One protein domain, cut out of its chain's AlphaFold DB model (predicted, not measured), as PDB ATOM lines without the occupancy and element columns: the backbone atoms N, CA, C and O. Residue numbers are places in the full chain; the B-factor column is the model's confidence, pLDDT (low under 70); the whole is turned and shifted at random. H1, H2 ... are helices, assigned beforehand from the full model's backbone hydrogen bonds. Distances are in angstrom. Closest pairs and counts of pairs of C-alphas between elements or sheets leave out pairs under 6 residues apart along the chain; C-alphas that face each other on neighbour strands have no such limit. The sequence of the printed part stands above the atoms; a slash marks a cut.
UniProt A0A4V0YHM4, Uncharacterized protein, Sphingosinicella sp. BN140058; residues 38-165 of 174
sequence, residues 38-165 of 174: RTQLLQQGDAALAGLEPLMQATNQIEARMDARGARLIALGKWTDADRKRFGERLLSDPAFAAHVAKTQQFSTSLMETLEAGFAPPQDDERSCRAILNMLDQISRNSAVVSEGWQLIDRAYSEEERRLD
ATOM      1  N   ARG A  38      -5.927 -25.231 -13.722       85.19
ATOM      2  CA  ARG A  38      -7.377 -25.035 -13.523       85.19
ATOM      3  C   ARG A  38      -7.701 -23.621 -13.043       85.19
ATOM      4  O   ARG A  38      -8.602 -22.984 -13.583       85.19
ATOM      5  N   THR A  39      -6.972 -23.111 -12.047       81.12
ATOM      6  CA  THR A  39      -7.159 -21.736 -11.553       81.12
ATOM      7  C   THR A  39      -6.879 -20.707 -12.645       81.12
ATOM      8  O   THR A  39      -7.631 -19.743 -12.791       81.12
ATOM      9  N   GLN A  40      -5.836 -20.926 -13.442       80.06
ATOM     10  CA  GLN A  40      -5.467 -20.036 -14.536       80.06
ATOM     11  C   GLN A  40      -6.513 -20.039 -15.663       80.06
ATOM     12  O   GLN A  40      -6.885 -18.975 -16.154       80.06
ATOM     13  N   LEU A  41      -7.068 -21.209 -16.001       77.56
ATOM     14  CA  LEU A  41      -8.179 -21.337 -16.943       77.56
ATOM     15  C   LEU A  41      -9.414 -20.573 -16.472       77.56
ATOM     16  O   LEU A  41     -10.031 -19.893 -17.278       77.56
ATOM     17  N   LEU A  42      -9.777 -20.652 -15.190       71.44
ATOM     18  CA  LEU A  42     -10.938 -19.918 -14.669       71.44
ATOM     19  C   LEU A  42     -10.746 -18.399 -14.771       71.44
ATOM     20  O   LEU A  42     -11.674 -17.694 -15.148       71.44
ATOM     21  N   GLN A  43      -9.533 -17.896 -14.520       75.25
ATOM     22  CA  GLN A  43      -9.213 -16.470 -14.680       75.25
ATOM     23  C   GLN A  43      -9.250 -16.011 -16.145       75.25
ATOM     24  O   GLN A  43      -9.642 -14.883 -16.434       75.25
ATOM     25  N   GLN A  44      -8.834 -16.870 -17.076       71.50
ATOM     26  CA  GLN A  44      -8.853 -16.572 -18.511       71.50
ATOM     27  C   GLN A  44     -10.208 -16.886 -19.171       71.50
ATOM     28  O   GLN A  44     -10.519 -16.356 -20.237       71.50
ATOM     29  N   GLY A  45     -11.029 -17.724 -18.537       67.19
ATOM     30  CA  GLY A  45     -12.341 -18.152 -19.009       67.19
ATOM     31  C   GLY A  45     -13.318 -16.990 -19.120       67.19
ATOM     32  O   GLY A  45     -14.033 -16.901 -20.112       67.19
ATOM     33  N   ASP A  46     -13.271 -16.039 -18.187       67.75
ATOM     34  CA  ASP A  46     -14.072 -14.811 -18.261       67.75
ATOM     35  C   ASP A  46     -13.725 -13.974 -19.503       67.75
ATOM     36  O   ASP A  46     -14.614 -13.453 -20.177       67.75
ATOM     37  N   ALA A  47     -12.441 -13.897 -19.874       68.06
ATOM     38  CA  ALA A  47     -12.012 -13.226 -21.101       68.06
ATOM     39  C   ALA A  47     -12.439 -13.999 -22.362       68.06
ATOM     40  O   ALA A  47     -12.832 -13.392 -23.359       68.06
ATOM     41  N   ALA A  48     -12.415 -15.336 -22.316       65.94
ATOM     42  CA  ALA A  48     -12.914 -16.178 -23.402       65.94
ATOM     43  C   ALA A  48     -14.435 -16.029 -23.595       65.94
ATOM     44  O   ALA A  48     -14.907 -15.980 -24.731       65.94
ATOM     45  N   LEU A  49     -15.192 -15.893 -22.501       69.88
ATOM     46  CA  LEU A  49     -16.632 -15.631 -22.521       69.88
ATOM     47  C   LEU A  49     -16.955 -14.208 -22.996       69.88
ATOM     48  O   LEU A  49     -17.890 -14.029 -23.774       69.88
ATOM     49  N   ALA A  50     -16.156 -13.205 -22.621       71.56
ATOM     50  CA  ALA A  50     -16.260 -11.857 -23.189       71.56
ATOM     51  C   ALA A  50     -16.017 -11.855 -24.713       71.56
ATOM     52  O   ALA A  50     -16.647 -11.099 -25.450       71.56
ATOM     53  N   GLY A  51     -15.184 -12.773 -25.215       68.94
ATOM     54  CA  GLY A  51     -15.001 -13.018 -26.649       68.94
ATOM     55  C   GLY A  51     -16.266 -13.474 -27.396       68.94
ATOM     56  O   GLY A  51     -16.284 -13.431 -28.626       68.94
ATOM     57  N   LEU A  52     -17.330 -13.872 -26.686       75.50
ATOM     58  CA  LEU A  52     -18.632 -14.211 -27.273       75.50
ATOM     59  C   LEU A  52     -19.514 -12.981 -27.535       75.50
ATOM     60  O   LEU A  52     -20.448 -13.057 -28.336       75.50
ATOM     61  N   GLU A  53     -19.236 -11.844 -26.893       81.75
ATOM     62  CA  GLU A  53     -20.065 -10.639 -26.994       81.75
ATOM     63  C   GLU A  53     -20.236 -10.139 -28.445       81.75
ATOM     64  O   GLU A  53     -21.377  -9.885 -28.847       81.75
ATOM     65  N   PRO A  54     -19.188 -10.082 -29.294       80.88
ATOM     66  CA  PRO A  54     -19.346  -9.689 -30.695       80.88
ATOM     67  C   PRO A  54     -20.275 -10.620 -31.486       80.88
ATOM     68  O   PRO A  54     -21.006 -10.160 -32.362       80.88
ATOM     69  N   LEU A  55     -20.287 -11.921 -31.176       80.25
ATOM     70  CA  LEU A  55     -21.189 -12.884 -31.815       80.25
ATOM     71  C   LEU A  55     -22.645 -12.633 -31.414       80.25
ATOM     72  O   LEU A  55     -23.532 -12.671 -32.272       80.25
ATOM     73  N   MET A  56     -22.896 -12.349 -30.133       82.31
ATOM     74  CA  MET A  56     -24.232 -11.997 -29.645       82.31
ATOM     75  C   MET A  56     -24.728 -10.701 -30.287       82.31
ATOM     76  O   MET A  56     -25.845 -10.651 -30.800       82.31
ATOM     77  N   GLN A  57     -23.885  -9.667 -30.320       85.62
ATOM     78  CA  GLN A  57     -24.215  -8.393 -30.959       85.62
ATOM     79  C   GLN A  57     -24.520  -8.577 -32.452       85.62
ATOM     80  O   GLN A  57     -25.540  -8.082 -32.931       85.62
ATOM     81  N   ALA A  58     -23.693  -9.338 -33.174       83.88
ATOM     82  CA  ALA A  58     -23.918  -9.630 -34.586       83.88
ATOM     83  C   ALA A  58     -25.222 -10.416 -34.815       83.88
ATOM     84  O   ALA A  58     -25.974 -10.103 -35.737       83.88
ATOM     85  N   THR A  59     -25.537 -11.386 -33.953       84.06
ATOM     86  CA  THR A  59     -26.791 -12.153 -34.027       84.06
ATOM     87  C   THR A  59     -28.007 -11.245 -33.829       84.06
ATOM     88  O   THR A  59     -28.894 -11.231 -34.680       84.06
ATOM     89  N   ASN A  60     -27.997 -10.396 -32.797       86.56
ATOM     90  CA  ASN A  60     -29.067  -9.427 -32.535       86.56
ATOM     91  C   ASN A  60     -29.274  -8.456 -33.712       86.56
ATOM     92  O   ASN A  60     -30.402  -8.115 -34.064       86.56
ATOM     93  N   GLN A  61     -28.186  -8.010 -34.349       86.25
ATOM     94  CA  GLN A  61     -28.261  -7.145 -35.529       86.25
ATOM     95  C   GLN A  61     -28.885  -7.862 -36.733       86.25
ATOM     96  O   GLN A  61     -29.657  -7.256 -37.482       86.25
ATOM     97  N   ILE A  62     -28.573  -9.145 -36.936       85.81
ATOM     98  CA  ILE A  62     -29.179  -9.946 -38.006       85.81
ATOM     99  C   ILE A  62     -30.671 -10.171 -37.735       85.81
ATOM    100  O   ILE A  62     -31.475  -9.988 -38.651       85.81
ATOM    101  N   GLU A  63     -31.049 -10.508 -36.503       88.69
ATOM    102  CA  GLU A  63     -32.450 -10.659 -36.089       88.69
ATOM    103  C   GLU A  63     -33.247  -9.383 -36.349       88.69
ATOM    104  O   GLU A  63     -34.239  -9.406 -37.083       88.69
ATOM    105  N   ALA A  64     -32.753  -8.245 -35.852       88.88
ATOM    106  CA  ALA A  64     -33.365  -6.941 -36.079       88.88
ATOM    107  C   ALA A  64     -33.507  -6.625 -37.577       88.88
ATOM    108  O   ALA A  64     -34.516  -6.064 -38.009       88.88
ATOM    109  N   ARG A  65     -32.524  -7.024 -38.399       88.00
ATOM    110  CA  ARG A  65     -32.589  -6.872 -39.858       88.00
ATOM    111  C   ARG A  65     -33.703  -7.720 -40.473       88.00
ATOM    112  O   ARG A  65     -34.433  -7.210 -41.322       88.00
ATOM    113  N   MET A  66     -33.843  -8.989 -40.086       89.44
ATOM    114  CA  MET A  66     -34.901  -9.863 -40.615       89.44
ATOM    115  C   MET A  66     -36.290  -9.369 -40.203       89.44
ATOM    116  O   MET A  66     -37.203  -9.317 -41.031       89.44
ATOM    117  N   ASP A  67     -36.428  -8.911 -38.962       91.69
ATOM    118  CA  ASP A  67     -37.664  -8.314 -38.464       91.69
ATOM    119  C   ASP A  67     -38.025  -7.026 -39.204       91.69
ATOM    120  O   ASP A  67     -39.173  -6.858 -39.625       91.69
ATOM    121  N   ALA A  68     -37.048  -6.146 -39.447       91.06
ATOM    122  CA  ALA A  68     -37.252  -4.928 -40.225       91.06
ATOM    123  C   ALA A  68     -37.694  -5.225 -41.668       91.06
ATOM    124  O   ALA A  68     -38.560  -4.528 -42.202       91.06
ATOM    125  N   ARG A  69     -37.155  -6.280 -42.299       92.31
ATOM    126  CA  ARG A  69     -37.586  -6.721 -43.638       92.31
ATOM    127  C   ARG A  69     -39.040  -7.183 -43.630       92.31
ATOM    128  O   ARG A  69     -39.826  -6.718 -44.455       92.31
ATOM    129  N   GLY A  70     -39.422  -8.023 -42.668       93.62
ATOM    130  CA  GLY A  70     -40.810  -8.463 -42.518       93.62
ATOM    131  C   GLY A  70     -41.774  -7.301 -42.254       93.62
ATOM    132  O   GLY A  70     -42.805  -7.188 -42.920       93.62
ATOM    133  N   ALA A  71     -41.411  -6.387 -41.351       94.50
ATOM    134  CA  ALA A  71     -42.195  -5.188 -41.057       94.50
ATOM    135  C   ALA A  71     -42.348  -4.279 -42.285       94.50
ATOM    136  O   ALA A  71     -43.434  -3.762 -42.545       94.50
ATOM    137  N   ARG A  72     -41.290  -4.124 -43.090       93.81
ATOM    138  CA  ARG A  72     -41.342  -3.356 -44.340       93.81
ATOM    139  C   ARG A  72     -42.311  -3.969 -45.348       93.81
ATOM    140  O   ARG A  72     -43.068  -3.230 -45.970       93.81
ATOM    141  N   LEU A  73     -42.309  -5.291 -45.517       95.19
ATOM    142  CA  LEU A  73     -43.251  -5.962 -46.421       95.19
ATOM    143  C   LEU A  73     -44.710  -5.739 -45.995       95.19
ATOM    144  O   LEU A  73     -45.568  -5.527 -46.854       95.19
ATOM    145  N   ILE A  74     -44.976  -5.705 -44.687       96.06
ATOM    146  CA  ILE A  74     -46.298  -5.371 -44.141       96.06
ATOM    147  C   ILE A  74     -46.638  -3.895 -44.384       96.06
ATOM    148  O   ILE A  74     -47.712  -3.587 -44.896       96.06
ATOM    149  N   ALA A  75     -45.713  -2.978 -44.099       95.62
ATOM    150  CA  ALA A  75     -45.914  -1.542 -44.309       95.62
ATOM    151  C   ALA A  75     -46.166  -1.181 -45.785       95.62
ATOM    152  O   ALA A  75     -46.918  -0.256 -46.080       95.62
ATOM    153  N   LEU A  76     -45.574  -1.931 -46.719       95.19
ATOM    154  CA  LEU A  76     -45.818  -1.807 -48.159       95.19
ATOM    155  C   LEU A  76     -47.140  -2.456 -48.617       95.19
ATOM    156  O   LEU A  76     -47.437  -2.442 -49.811       95.19
ATOM    157  N   GLY A  77     -47.905  -3.066 -47.707       96.75
ATOM    158  CA  GLY A  77     -49.143  -3.788 -48.010       96.75
ATOM    159  C   GLY A  77     -48.933  -5.079 -48.807       96.75
ATOM    160  O   GLY A  77     -49.888  -5.626 -49.353       96.75
ATOM    161  N   LYS A  78     -47.689  -5.562 -48.914       97.00
ATOM    162  CA  LYS A  78     -47.335  -6.794 -49.638       97.00
ATOM    163  C   LYS A  78     -47.559  -8.039 -48.789       97.00
ATOM    164  O   LYS A  78     -47.782  -9.115 -49.338       97.00
ATOM    165  N   TRP A  79     -47.499  -7.875 -47.473       97.38
ATOM    166  CA  TRP A  79     -47.788  -8.896 -46.480       97.38
ATOM    167  C   TRP A  79     -48.850  -8.424 -45.492       97.38
ATOM    168  O   TRP A  79     -48.960  -7.246 -45.168       97.38
ATOM    169  N   THR A  80     -49.577  -9.394 -44.962       96.88
ATOM    170  CA  THR A  80     -50.289  -9.321 -43.686       96.88
ATOM    171  C   THR A  80     -49.490 -10.049 -42.599       96.88
ATOM    172  O   THR A  80     -48.549 -10.791 -42.896       96.88
ATOM    173  N   ASP A  81     -49.897  -9.936 -41.332       94.19
ATOM    174  CA  ASP A  81     -49.312 -10.755 -40.256       94.19
ATOM    175  C   ASP A  81     -49.481 -12.263 -40.515       94.19
ATOM    176  O   ASP A  81     -48.600 -13.069 -40.205       94.19
ATOM    177  N   ALA A  82     -50.589 -12.657 -41.154       96.81
ATOM    178  CA  ALA A  82     -50.818 -14.041 -41.557       96.81
ATOM    179  C   ALA A  82     -49.824 -14.500 -42.640       96.81
ATOM    180  O   ALA A  82     -49.388 -15.652 -42.622       96.81
ATOM    181  N   ASP A  83     -49.425 -13.614 -43.558       97.00
ATOM    182  CA  ASP A  83     -48.383 -13.912 -44.550       97.00
ATOM    183  C   ASP A  83     -47.018 -14.098 -43.904       97.00
ATOM    184  O   ASP A  83     -46.314 -15.045 -44.256       97.00
ATOM    185  N   ARG A  84     -46.672 -13.266 -42.915       94.12
ATOM    186  CA  ARG A  84     -45.430 -13.422 -42.148       94.12
ATOM    187  C   ARG A  84     -45.382 -14.780 -41.444       94.12
ATOM    188  O   ARG A  84     -44.366 -15.469 -41.517       94.12
ATOM    189  N   LYS A  85     -46.491 -15.205 -40.828       94.75
ATOM    190  CA  LYS A  85     -46.591 -16.539 -40.216       94.75
ATOM    191  C   LYS A  85     -46.405 -17.656 -41.252       94.75
ATOM    192  O   LYS A  85     -45.565 -18.529 -41.053       94.75
ATOM    193  N   ARG A  86     -47.120 -17.594 -42.382       96.56
ATOM    194  CA  ARG A  86     -46.985 -18.578 -43.476       96.56
ATOM    195  C   ARG A  86     -45.585 -18.605 -44.078       96.56
ATOM    196  O   ARG A  86     -45.121 -19.654 -44.512       96.56
ATOM    197  N   PHE A  87     -44.909 -17.464 -44.151       96.06
ATOM    198  CA  PHE A  87     -43.515 -17.405 -44.571       96.06
ATOM    199  C   PHE A  87     -42.614 -18.170 -43.594       96.06
ATOM    200  O   PHE A  87     -41.844 -19.012 -44.046       96.06
ATOM    201  N   GLY A  88     -42.777 -17.971 -42.283       93.44
ATOM    202  CA  GLY A  88     -42.061 -18.749 -41.266       93.44
ATOM    203  C   GLY A  88     -42.326 -20.258 -41.362       93.44
ATOM    204  O   GLY A  88     -41.390 -21.050 -41.330       93.44
ATOM    205  N   GLU A  89     -43.581 -20.669 -41.565       94.75
ATOM    206  CA  GLU A  89     -43.951 -22.083 -41.753       94.75
ATOM    207  C   GLU A  89     -43.331 -22.688 -43.023       94.75
ATOM    208  O   GLU A  89     -42.819 -23.810 -42.996       94.75
ATOM    209  N   ARG A  90     -43.330 -21.940 -44.137       94.88
ATOM    210  CA  ARG A  90     -42.666 -22.359 -45.382       94.88
ATOM    211  C   ARG A  90     -41.162 -22.490 -45.199       94.88
ATOM    212  O   ARG A  90     -40.596 -23.459 -45.682       94.88
ATOM    213  N   LEU A  91     -40.538 -21.556 -44.486       93.94
ATOM    214  CA  LEU A  91     -39.111 -21.599 -44.189       93.94
ATOM    215  C   LEU A  91     -38.750 -22.829 -43.351       93.94
ATOM    216  O   LEU A  91     -37.813 -23.536 -43.687       93.94
ATOM    217  N   LEU A  92     -39.539 -23.144 -42.320       91.75
ATOM    218  CA  LEU A  92     -39.368 -24.367 -41.521       91.75
ATOM    219  C   LEU A  92     -39.552 -25.656 -42.337       91.75
ATOM    220  O   LEU A  92     -39.032 -26.701 -41.957       91.75
ATOM    221  N   SER A  93     -40.283 -25.573 -43.446       92.50
ATOM    222  CA  SER A  93     -40.524 -26.690 -44.362       92.50
ATOM    223  C   SER A  93     -39.527 -26.742 -45.528       92.50
ATOM    224  O   SER A  93     -39.570 -27.689 -46.315       92.50
ATOM    225  N   ASP A  94     -38.647 -25.744 -45.672       93.81
ATOM    226  CA  ASP A  94     -37.601 -25.742 -46.692       93.81
ATOM    227  C   ASP A  94     -36.583 -26.855 -46.384       93.81
ATOM    228  O   ASP A  94     -36.074 -26.908 -45.264       93.81
ATOM    229  N   PRO A  95     -36.246 -27.748 -47.334       94.75
ATOM    230  CA  PRO A  95     -35.357 -28.875 -47.058       94.75
ATOM    231  C   PRO A  95     -33.967 -28.474 -46.553       94.75
ATOM    232  O   PRO A  95     -33.402 -29.173 -45.710       94.75
ATOM    233  N   ALA A  96     -33.405 -27.367 -47.046       93.12
ATOM    234  CA  ALA A  96     -32.090 -26.906 -46.616       93.12
ATOM    235  C   ALA A  96     -32.162 -26.302 -45.211       93.12
ATOM    236  O   ALA A  96     -31.297 -26.580 -44.378       93.12
ATOM    237  N   PHE A  97     -33.215 -25.538 -44.914       91.81
ATOM    238  CA  PHE A  97     -33.435 -25.019 -43.568       91.81
ATOM    239  C   PHE A  97     -33.770 -26.129 -42.562       91.81
ATOM    240  O   PHE A  97     -33.214 -26.142 -41.471       91.81
ATOM    241  N   ALA A  98     -34.588 -27.115 -42.928       91.00
ATOM    242  CA  ALA A  98     -34.893 -28.274 -42.090       91.00
ATOM    243  C   ALA A  98     -33.642 -29.119 -41.793       91.00
ATOM    244  O   ALA A  98     -33.417 -29.517 -40.648       91.00
ATOM    245  N   ALA A  99     -32.785 -29.347 -42.797       91.12
ATOM    246  CA  ALA A  99     -31.494 -30.004 -42.599       91.12
ATOM    247  C   ALA A  99     -30.583 -29.197 -41.657       91.12
ATOM    248  O   ALA A  99     -29.934 -29.766 -40.776       91.12
ATOM    249  N   HIS A 100     -30.576 -27.868 -41.799       90.25
ATOM    250  CA  HIS A 100     -29.853 -26.980 -40.896       90.25
ATOM    251  C   HIS A 100     -30.408 -27.034 -39.460       90.25
ATOM    252  O   HIS A 100     -29.632 -27.169 -38.518       90.25
ATOM    253  N   VAL A 101     -31.731 -27.012 -39.268       87.81
ATOM    254  CA  VAL A 101     -32.367 -27.143 -37.946       87.81
ATOM    255  C   VAL A 101     -31.986 -28.466 -37.284       87.81
ATOM    256  O   VAL A 101     -31.627 -28.467 -36.111       87.81
ATOM    257  N   ALA A 102     -31.976 -29.579 -38.024       87.81
ATOM    258  CA  ALA A 102     -31.541 -30.871 -37.492       87.81
ATOM    259  C   ALA A 102     -30.072 -30.848 -37.025       87.81
ATOM    260  O   ALA A 102     -29.752 -31.365 -35.953       87.81
ATOM    261  N   LYS A 103     -29.185 -30.200 -37.793       85.81
ATOM    262  CA  LYS A 103     -27.771 -29.997 -37.435       85.81
ATOM    263  C   LYS A 103     -27.623 -29.136 -36.173       85.81
ATOM    264  O   LYS A 103     -26.871 -29.493 -35.270       85.81
ATOM    265  N   THR A 104     -28.374 -28.040 -36.079       84.88
ATOM    266  CA  THR A 104     -28.377 -27.156 -34.904       84.88
ATOM    267  C   THR A 104     -28.961 -27.852 -33.672       84.88
ATOM    268  O   THR A 104     -28.442 -27.681 -32.574       84.88
ATOM    269  N   GLN A 105     -29.973 -28.706 -33.836       85.25
ATOM    270  CA  GLN A 105     -30.558 -29.466 -32.732       85.25
ATOM    271  C   GLN A 105     -29.578 -30.495 -32.154       85.25
ATOM    272  O   GLN A 105     -29.464 -30.596 -30.937       85.25
ATOM    273  N   GLN A 106     -28.816 -31.198 -33.001       82.88
ATOM    274  CA  GLN A 106     -27.735 -32.082 -32.543       82.88
ATOM    275  C   GLN A 106     -26.690 -31.320 -31.719       82.88
ATOM    276  O   GLN A 106     -26.246 -31.812 -30.682       82.88
ATOM    277  N   PHE A 107     -26.334 -30.106 -32.150       81.44
ATOM    278  CA  PHE A 107     -25.445 -29.240 -31.383       81.44
ATOM    279  C   PHE A 107     -26.049 -28.861 -30.027       81.44
ATOM    280  O   PHE A 107     -25.399 -29.059 -29.006       81.44
ATOM    281  N   SER A 108     -27.285 -28.356 -29.996       81.06
ATOM    282  CA  SER A 108     -27.947 -27.967 -28.747       81.06
ATOM    283  C   SER A 108     -28.055 -29.130 -27.760       81.06
ATOM    284  O   SER A 108     -27.809 -28.936 -26.573       81.06
ATOM    285  N   THR A 109     -28.358 -30.341 -28.238       84.56
ATOM    286  CA  THR A 109     -28.349 -31.554 -27.410       84.56
ATOM    287  C   THR A 109     -26.954 -31.845 -26.858       84.56
ATOM    288  O   THR A 109     -26.810 -32.006 -25.652       84.56
ATOM    289  N   SER A 110     -25.916 -31.827 -27.698       81.56
ATOM    290  CA  SER A 110     -24.536 -32.085 -27.261       81.56
ATOM    291  C   SER A 110     -24.016 -31.043 -26.262       81.56
ATOM    292  O   SER A 110     -23.307 -31.390 -25.311       81.56
ATOM    293  N   LEU A 111     -24.393 -29.774 -26.438       81.31
ATOM    294  CA  LEU A 111     -24.053 -28.696 -25.514       81.31
ATOM    295  C   LEU A 111     -24.737 -28.900 -24.164       81.31
ATOM    296  O   LEU A 111     -24.074 -28.824 -23.131       81.31
ATOM    297  N   MET A 112     -26.036 -29.207 -24.164       82.62
ATOM    298  CA  MET A 112     -26.780 -29.495 -22.937       82.62
ATOM    299  C   MET A 112     -26.213 -30.708 -22.203       82.62
ATOM    300  O   MET A 112     -25.959 -30.612 -21.010       82.62
ATOM    301  N   GLU A 113     -25.911 -31.800 -22.905       83.62
ATOM    302  CA  GLU A 113     -25.262 -32.980 -22.317       83.62
ATOM    303  C   GLU A 113     -23.892 -32.638 -21.708       83.62
ATOM    304  O   GLU A 113     -23.541 -33.131 -20.637       83.62
ATOM    305  N   THR A 114     -23.123 -31.759 -22.358       80.31
ATOM    306  CA  THR A 114     -21.813 -31.299 -21.862       80.31
ATOM    307  C   THR A 114     -21.955 -30.465 -20.591       80.31
ATOM    308  O   THR A 114     -21.195 -30.658 -19.642       80.31
ATOM    309  N   LEU A 115     -22.938 -29.561 -20.555       78.56
ATOM    310  CA  LEU A 115     -23.244 -28.750 -19.378       78.56
ATOM    311  C   LEU A 115     -23.755 -29.630 -18.233       78.56
ATOM    312  O   LEU A 115     -23.247 -29.546 -17.117       78.56
ATOM    313  N   GLU A 116     -24.705 -30.522 -18.502       80.75
ATOM    314  CA  GLU A 116     -25.249 -31.445 -17.508       80.75
ATOM    315  C   GLU A 116     -24.155 -32.340 -16.923       80.75
ATOM    316  O   GLU A 116     -24.022 -32.419 -15.704       80.75
ATOM    317  N   ALA A 117     -23.311 -32.950 -17.758       75.06
ATOM    318  CA  ALA A 117     -22.211 -33.790 -17.291       75.06
ATOM    319  C   ALA A 117     -21.136 -32.998 -16.524       75.06
ATOM    320  O   ALA A 117     -20.534 -33.524 -15.584       75.06
ATOM    321  N   GLY A 118     -20.892 -31.747 -16.920       70.31
ATOM    322  CA  GLY A 118     -19.913 -30.858 -16.301       70.31
ATOM    323  C   GLY A 118     -20.321 -30.314 -14.941       70.31
ATOM    324  O   GLY A 118     -19.480 -30.189 -14.056       70.31
ATOM    325  N   PHE A 119     -21.611 -30.020 -14.768       73.94
ATOM    326  CA  PHE A 119     -22.158 -29.410 -13.555       73.94
ATOM    327  C   PHE A 119     -22.915 -30.398 -12.651       73.94
ATOM    328  O   PHE A 119     -23.359 -30.012 -11.565       73.94
ATOM    329  N   ALA A 120     -23.048 -31.669 -13.056       73.75
ATOM    330  CA  ALA A 120     -23.681 -32.716 -12.255       73.75
ATOM    331  C   ALA A 120     -22.925 -32.983 -10.934       73.75
ATOM    332  O   ALA A 120     -21.703 -33.147 -10.943       73.75
ATOM    333  N   PRO A 121     -23.636 -33.110  -9.796       68.25
ATOM    334  CA  PRO A 121     -23.030 -33.504  -8.527       68.25
ATOM    335  C   PRO A 121     -22.470 -34.943  -8.541       68.25
ATOM    336  O   PRO A 121     -23.079 -35.827  -9.151       68.25
ATOM    337  N   PRO A 122     -21.387 -35.230  -7.790       66.62
ATOM    338  CA  PRO A 122     -20.552 -34.272  -7.060       66.62
ATOM    339  C   PRO A 122     -19.699 -33.423  -8.017       66.62
ATOM    340  O   PRO A 122     -19.152 -33.949  -8.985       66.62
ATOM    341  N   GLN A 123     -19.585 -32.119  -7.730       67.75
ATOM    342  CA  GLN A 123     -18.732 -31.218  -8.505       67.75
ATOM    343  C   GLN A 123     -17.260 -31.544  -8.229       67.75
ATOM    344  O   GLN A 123     -16.803 -31.502  -7.089       67.75
ATOM    345  N   ASP A 124     -16.555 -31.905  -9.292       79.94
ATOM    346  CA  ASP A 124     -15.125 -32.186  -9.329       79.94
ATOM    347  C   ASP A 124     -14.480 -31.105 -10.202       79.94
ATOM    348  O   ASP A 124     -14.849 -30.963 -11.368       79.94
ATOM    349  N   ASP A 125     -13.547 -30.328  -9.648       79.00
ATOM    350  CA  ASP A 125     -12.906 -29.199 -10.338       79.00
ATOM    351  C   ASP A 125     -12.257 -29.616 -11.662       79.00
ATOM    352  O   ASP A 125     -12.254 -28.859 -12.637       79.00
ATOM    353  N   GLU A 126     -11.721 -30.835 -11.724       84.00
ATOM    354  CA  GLU A 126     -11.127 -31.384 -12.937       84.00
ATOM    355  C   GLU A 126     -12.194 -31.695 -14.000       84.00
ATOM    356  O   GLU A 126     -11.988 -31.441 -15.192       84.00
ATOM    357  N   ARG A 127     -13.372 -32.174 -13.584       80.50
ATOM    358  CA  ARG A 127     -14.527 -32.388 -14.466       80.50
ATOM    359  C   ARG A 127     -15.122 -31.068 -14.956       80.50
ATOM    360  O   ARG A 127     -15.366 -30.938 -16.155       80.50
ATOM    361  N   SER A 128     -15.288 -30.091 -14.067       78.94
ATOM    362  CA  SER A 128     -15.766 -28.744 -14.399       78.94
ATOM    363  C   SER A 128     -14.837 -28.055 -15.400       78.94
ATOM    364  O   SER A 128     -15.298 -27.503 -16.398       78.94
ATOM    365  N   CYS A 129     -13.518 -28.165 -15.197       82.25
ATOM    366  CA  CYS A 129     -12.508 -27.669 -16.135       82.25
ATOM    367  C   CYS A 129     -12.685 -28.276 -17.536       82.25
ATOM    368  O   CYS A 129     -12.775 -27.546 -18.524       82.25
ATOM    369  N   ARG A 130     -12.821 -29.607 -17.632       84.12
ATOM    370  CA  ARG A 130     -13.018 -30.284 -18.924       84.12
ATOM    371  C   ARG A 130     -14.331 -29.896 -19.601       84.12
ATOM    372  O   ARG A 130     -14.365 -29.754 -20.819       84.12
ATOM    373  N   ALA A 131     -15.395 -29.692 -18.832       82.50
ATOM    374  CA  ALA A 131     -16.678 -29.260 -19.372       82.50
ATOM    375  C   ALA A 131     -16.621 -27.850 -19.973       82.50
ATOM    376  O   ALA A 131     -17.153 -27.635 -21.060       82.50
ATOM    377  N   ILE A 132     -15.922 -26.912 -19.322       80.94
ATOM    378  CA  ILE A 132     -15.716 -25.554 -19.849       80.94
ATOM    379  C   ILE A 132     -14.928 -25.601 -21.164       80.94
ATOM    380  O   ILE A 132     -15.338 -24.974 -22.139       80.94
ATOM    381  N   LEU A 133     -13.840 -26.375 -21.230       83.06
ATOM    382  CA  LEU A 133     -13.066 -26.525 -22.470       83.06
ATOM    383  C   LEU A 133     -13.906 -27.117 -23.607       83.06
ATOM    384  O   LEU A 133     -13.876 -26.604 -24.724       83.06
ATOM    385  N   ASN A 134     -14.698 -28.150 -23.311       83.62
ATOM    386  CA  ASN A 134     -15.603 -28.755 -24.286       83.62
ATOM    387  C   ASN A 134     -16.673 -27.763 -24.761       83.62
ATOM    388  O   ASN A 134     -16.964 -27.705 -25.952       83.62
ATOM    389  N   MET A 135     -17.226 -26.949 -23.860       81.50
ATOM    390  CA  MET A 135     -18.173 -25.892 -24.214       81.50
ATOM    391  C   MET A 135     -17.534 -24.863 -25.156       81.50
ATOM    392  O   MET A 135     -18.123 -24.526 -26.182       81.50
ATOM    393  N   LEU A 136     -16.329 -24.378 -24.844       79.81
ATOM    394  CA  LEU A 136     -15.623 -23.391 -25.667       79.81
ATOM    395  C   LEU A 136     -15.279 -23.941 -27.065       79.81
ATOM    396  O   LEU A 136     -15.477 -23.246 -28.065       79.81
ATOM    397  N   ASP A 137     -14.824 -25.195 -27.158       81.25
ATOM    398  CA  ASP A 137     -14.586 -25.879 -28.438       81.25
ATOM    399  C   ASP A 137     -15.881 -26.021 -29.251       81.25
ATOM    400  O   ASP A 137     -15.916 -25.703 -30.443       81.25
ATOM    401  N   GLN A 138     -16.977 -26.416 -28.599       80.56
ATOM    402  CA  GLN A 138     -18.273 -26.496 -29.256       80.56
ATOM    403  C   GLN A 138     -18.746 -25.124 -29.751       80.56
ATOM    404  O   GLN A 138     -19.171 -25.019 -30.897       80.56
ATOM    405  N   ILE A 139     -18.644 -24.058 -28.959       78.88
ATOM    406  CA  ILE A 139     -19.041 -22.713 -29.403       78.88
ATOM    407  C   ILE A 139     -18.245 -22.288 -30.646       78.88
ATOM    408  O   ILE A 139     -18.835 -21.819 -31.624       78.88
ATOM    409  N   SER A 140     -16.927 -22.517 -30.651       78.00
ATOM    410  CA  SER A 140     -16.068 -22.207 -31.799       78.00
ATOM    411  C   SER A 140     -16.535 -22.929 -33.067       78.00
ATOM    412  O   SER A 140     -16.807 -22.286 -34.085       78.00
ATOM    413  N   ARG A 141     -16.745 -24.250 -32.989       76.25
ATOM    414  CA  ARG A 141     -17.189 -25.069 -34.132       76.25
ATOM    415  C   ARG A 141     -18.589 -24.709 -34.625       76.25
ATOM    416  O   ARG A 141     -18.866 -24.839 -35.818       76.25
ATOM    417  N   ASN A 142     -19.467 -24.256 -33.732       78.38
ATOM    418  CA  ASN A 142     -20.874 -24.021 -34.056       78.38
ATOM    419  C   ASN A 142     -21.183 -22.593 -34.508       78.38
ATOM    420  O   ASN A 142     -22.202 -22.388 -35.164       78.38
ATOM    421  N   SER A 143     -20.291 -21.627 -34.285       77.56
ATOM    422  CA  SER A 143     -20.434 -20.269 -34.839       77.56
ATOM    423  C   SER A 143     -20.626 -20.270 -36.370       77.56
ATOM    424  O   SER A 143     -21.501 -19.579 -36.901       77.56
ATOM    425  N   ALA A 144     -19.899 -21.136 -37.086       78.00
ATOM    426  CA  ALA A 144     -20.047 -21.333 -38.527       78.00
ATOM    427  C   ALA A 144     -21.408 -21.941 -38.911       78.00
ATOM    428  O   ALA A 144     -21.989 -21.570 -39.931       78.00
ATOM    429  N   VAL A 145     -21.932 -22.848 -38.081       81.44
ATOM    430  CA  VAL A 145     -23.254 -23.459 -38.275       81.44
ATOM    431  C   VAL A 145     -24.339 -22.398 -38.128       81.44
ATOM    432  O   VAL A 145     -25.168 -22.258 -39.016       81.44
ATOM    433  N   VAL A 146     -24.297 -21.575 -37.079       81.69
ATOM    434  CA  VAL A 146     -25.271 -20.484 -36.888       81.69
ATOM    435  C   VAL A 146     -25.236 -19.488 -38.061       81.69
ATOM    436  O   VAL A 146     -26.283 -19.055 -38.540       81.69
ATOM    437  N   SER A 147     -24.046 -19.175 -38.586       84.25
ATOM    438  CA  SER A 147     -23.879 -18.313 -39.768       84.25
ATOM    439  C   SER A 147     -24.590 -18.874 -41.014       84.25
ATOM    440  O   SER A 147     -25.263 -18.135 -41.734       84.25
ATOM    441  N   GLU A 148     -24.511 -20.190 -41.238       87.19
ATOM    442  CA  GLU A 148     -25.215 -20.894 -42.323       87.19
ATOM    443  C   GLU A 148     -26.743 -20.728 -42.219       87.19
ATOM    444  O   GLU A 148     -27.410 -20.424 -43.212       87.19
ATOM    445  N   GLY A 149     -27.295 -20.855 -41.008       87.94
ATOM    446  CA  GLY A 149     -28.719 -20.649 -40.737       87.94
ATOM    447  C   GLY A 149     -29.190 -19.245 -41.109       87.94
ATOM    448  O   GLY A 149     -30.187 -19.082 -41.817       87.94
ATOM    449  N   TRP A 150     -28.432 -18.218 -40.719       88.94
ATOM    450  CA  TRP A 150     -28.755 -16.835 -41.076       88.94
ATOM    451  C   TRP A 150     -28.697 -16.568 -42.579       88.94
ATOM    452  O   TRP A 150     -29.529 -15.823 -43.094       88.94
ATOM    453  N   GLN A 151     -27.771 -17.196 -43.302       89.62
ATOM    454  CA  GLN A 151     -27.702 -17.092 -44.762       89.62
ATOM    455  C   GLN A 151     -28.903 -17.757 -45.450       89.62
ATOM    456  O   GLN A 151     -29.391 -17.252 -46.463       89.62
ATOM    457  N   LEU A 152     -29.407 -18.871 -44.907       91.31
ATOM    458  CA  LEU A 152     -30.638 -19.510 -45.385       91.31
ATOM    459  C   LEU A 152     -31.850 -18.585 -45.213       91.31
ATOM    460  O   LEU A 152     -32.592 -18.378 -46.173       91.31
ATOM    461  N   ILE A 153     -32.003 -17.983 -44.029       91.81
ATOM    462  CA  ILE A 153     -33.090 -17.039 -43.731       91.81
ATOM    463  C   ILE A 153     -32.997 -15.810 -44.648       91.81
ATOM    464  O   ILE A 153     -33.987 -15.409 -45.260       91.81
ATOM    465  N   ASP A 154     -31.803 -15.231 -44.785       91.69
ATOM    466  CA  ASP A 154     -31.581 -14.041 -45.608       91.69
ATOM    467  C   ASP A 154     -31.915 -14.286 -47.085       91.69
ATOM    468  O   ASP A 154     -32.601 -13.471 -47.712       91.69
ATOM    469  N   ARG A 155     -31.499 -15.440 -47.622       91.56
ATOM    470  CA  ARG A 155     -31.848 -15.884 -48.975       91.56
ATOM    471  C   ARG A 155     -33.357 -16.044 -49.141       91.56
ATOM    472  O   ARG A 155     -33.887 -15.537 -50.126       91.56
ATOM    473  N   ALA A 156     -34.041 -16.676 -48.189       93.94
ATOM    474  CA  ALA A 156     -35.489 -16.866 -48.261       93.94
ATOM    475  C   ALA A 156     -36.244 -15.526 -48.298       93.94
ATOM    476  O   ALA A 156     -37.156 -15.348 -49.106       93.94
ATOM    477  N   TYR A 157     -35.831 -14.546 -47.486       92.75
ATOM    478  CA  TYR A 157     -36.398 -13.197 -47.557       92.75
ATOM    479  C   TYR A 157     -36.096 -12.515 -48.898       92.75
ATOM    480  O   TYR A 157     -36.968 -11.859 -49.460       92.75
ATOM    481  N   SER A 158     -34.887 -12.679 -49.439       92.19
ATOM    482  CA  SER A 158     -34.489 -12.090 -50.727       92.19
ATOM    483  C   SER A 158     -35.265 -12.685 -51.909       92.19
ATOM    484  O   SER A 158     -35.617 -11.978 -52.852       92.19
ATOM    485  N   GLU A 159     -35.550 -13.985 -51.870       92.94
ATOM    486  CA  GLU A 159     -36.404 -14.665 -52.846       92.94
ATOM    487  C   GLU A 159     -37.859 -14.206 -52.746       92.94
ATOM    488  O   GLU A 159     -38.494 -13.948 -53.769       92.94
ATOM    489  N   GLU A 160     -38.370 -14.036 -51.529       94.31
ATOM    490  CA  GLU A 160     -39.731 -13.562 -51.310       94.31
ATOM    491  C   GLU A 160     -39.913 -12.092 -51.717       94.31
ATOM    492  O   GLU A 160     -40.894 -11.754 -52.378       94.31
ATOM    493  N   GLU A 161     -38.956 -11.219 -51.395       93.12
ATOM    494  CA  GLU A 161     -38.943  -9.828 -51.859       93.12
ATOM    495  C   GLU A 161     -38.962  -9.765 -53.392       93.12
ATOM    496  O   GLU A 161     -39.756  -9.018 -53.966       93.12
ATOM    497  N   ARG A 162     -38.168 -10.613 -54.063       93.44
ATOM    498  CA  ARG A 162     -38.171 -10.729 -55.529       93.44
ATOM    499  C   ARG A 162     -39.520 -11.209 -56.063       93.44
ATOM    500  O   ARG A 162     -40.016 -10.637 -57.023       93.44
ATOM    501  N   ARG A 163     -40.133 -12.222 -55.439       94.56
ATOM    502  CA  ARG A 163     -41.465 -12.739 -55.816       94.56
ATOM    503  C   ARG A 163     -42.561 -11.674 -55.700       94.56
ATOM    504  O   ARG A 163     -43.562 -11.748 -56.404       94.56
ATOM    505  N   LEU A 164     -42.396 -10.723 -54.782       94.69
ATOM    506  CA  LEU A 164     -43.349  -9.645 -54.505       94.69
ATOM    507  C   LEU A 164     -43.042  -8.338 -55.260       94.69
ATOM    508  O   LEU A 164     -43.739  -7.338 -55.037       94.69
ATOM    509  N   ASP A 165     -42.021  -8.341 -56.126       93.69
ATOM    510  CA  ASP A 165     -41.490  -7.173 -56.841       93.69
ATOM    511  C   ASP A 165     -41.100  -6.020 -55.900       93.69
ATOM    512  O   ASP A 165     -41.358  -4.842 -56.153       93.69
TER     513      ASP A 165
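AT A GLANCE: This is residues 38 to 165 of the 174 residues of an uncharacterized protein of Sphingosinicella sp. BN140058 (UniProt A0A4V0YHM4). This is a long rod of helices: H5 runs most of its length, H4 folds back along it as a hairpin, and H1 and H2 follow one another along another side. Short H3 bridges H2 and H4 near one end. The printed part has 128 residues with five named helices and no named strand; it is all helix and loose, radius of gyration of the C-alphas 19.3 A, spans 58 by 26 by 21 A.

IN THESE COORDINATES: H1, residues 38 to 50, begins at C-alpha 38 (-7.377, -25.035, -13.523) and measures 18.6 A. H2, residues 53 to 75, measures 32.4 A; H3, residues 81 to 92, 16.9 A; H4, residues 95 to 119, 36.0 A. H5, residues 125 to 163, measures 56.2 A, has a kink of 34 degrees near residue 142 and ends at C-alpha 163 (-41.465, -12.739, -55.816).

HOW THE PARTS SIT: H1 touches H5 with residues 38 to 41 alone, closest C-alphas Arg 38 and Cys 129, 6.3 A. H2 touches H5, closest C-alphas Met 66 and Asp 154, 7.3 A; H5 uses residues 150 to 161 alone. H3 is close but not clearly touching H4, closest C-alphas Leu 92 and Ala 98, 6.0 A. The hairpin H4 and H5 touch at a shallow tilt of 19 degrees, opposite ways, closest C-alphas Gly 118 and Ala 131, 4.7 A. Every O i to N i+4 pair is within hydrogen-bond range in H2, H3 and H4, against 7 of 9 in H1 and 33 of 35 in H5.

THE WHOLE: The C-alphas farthest apart, Pro 122 and Asp 165, are 60.4 A apart. The printed part has no cut, and its four links between helices are tight. Model pLDDT is under 70 at residues 45 to 49, 51 and 121 to 123.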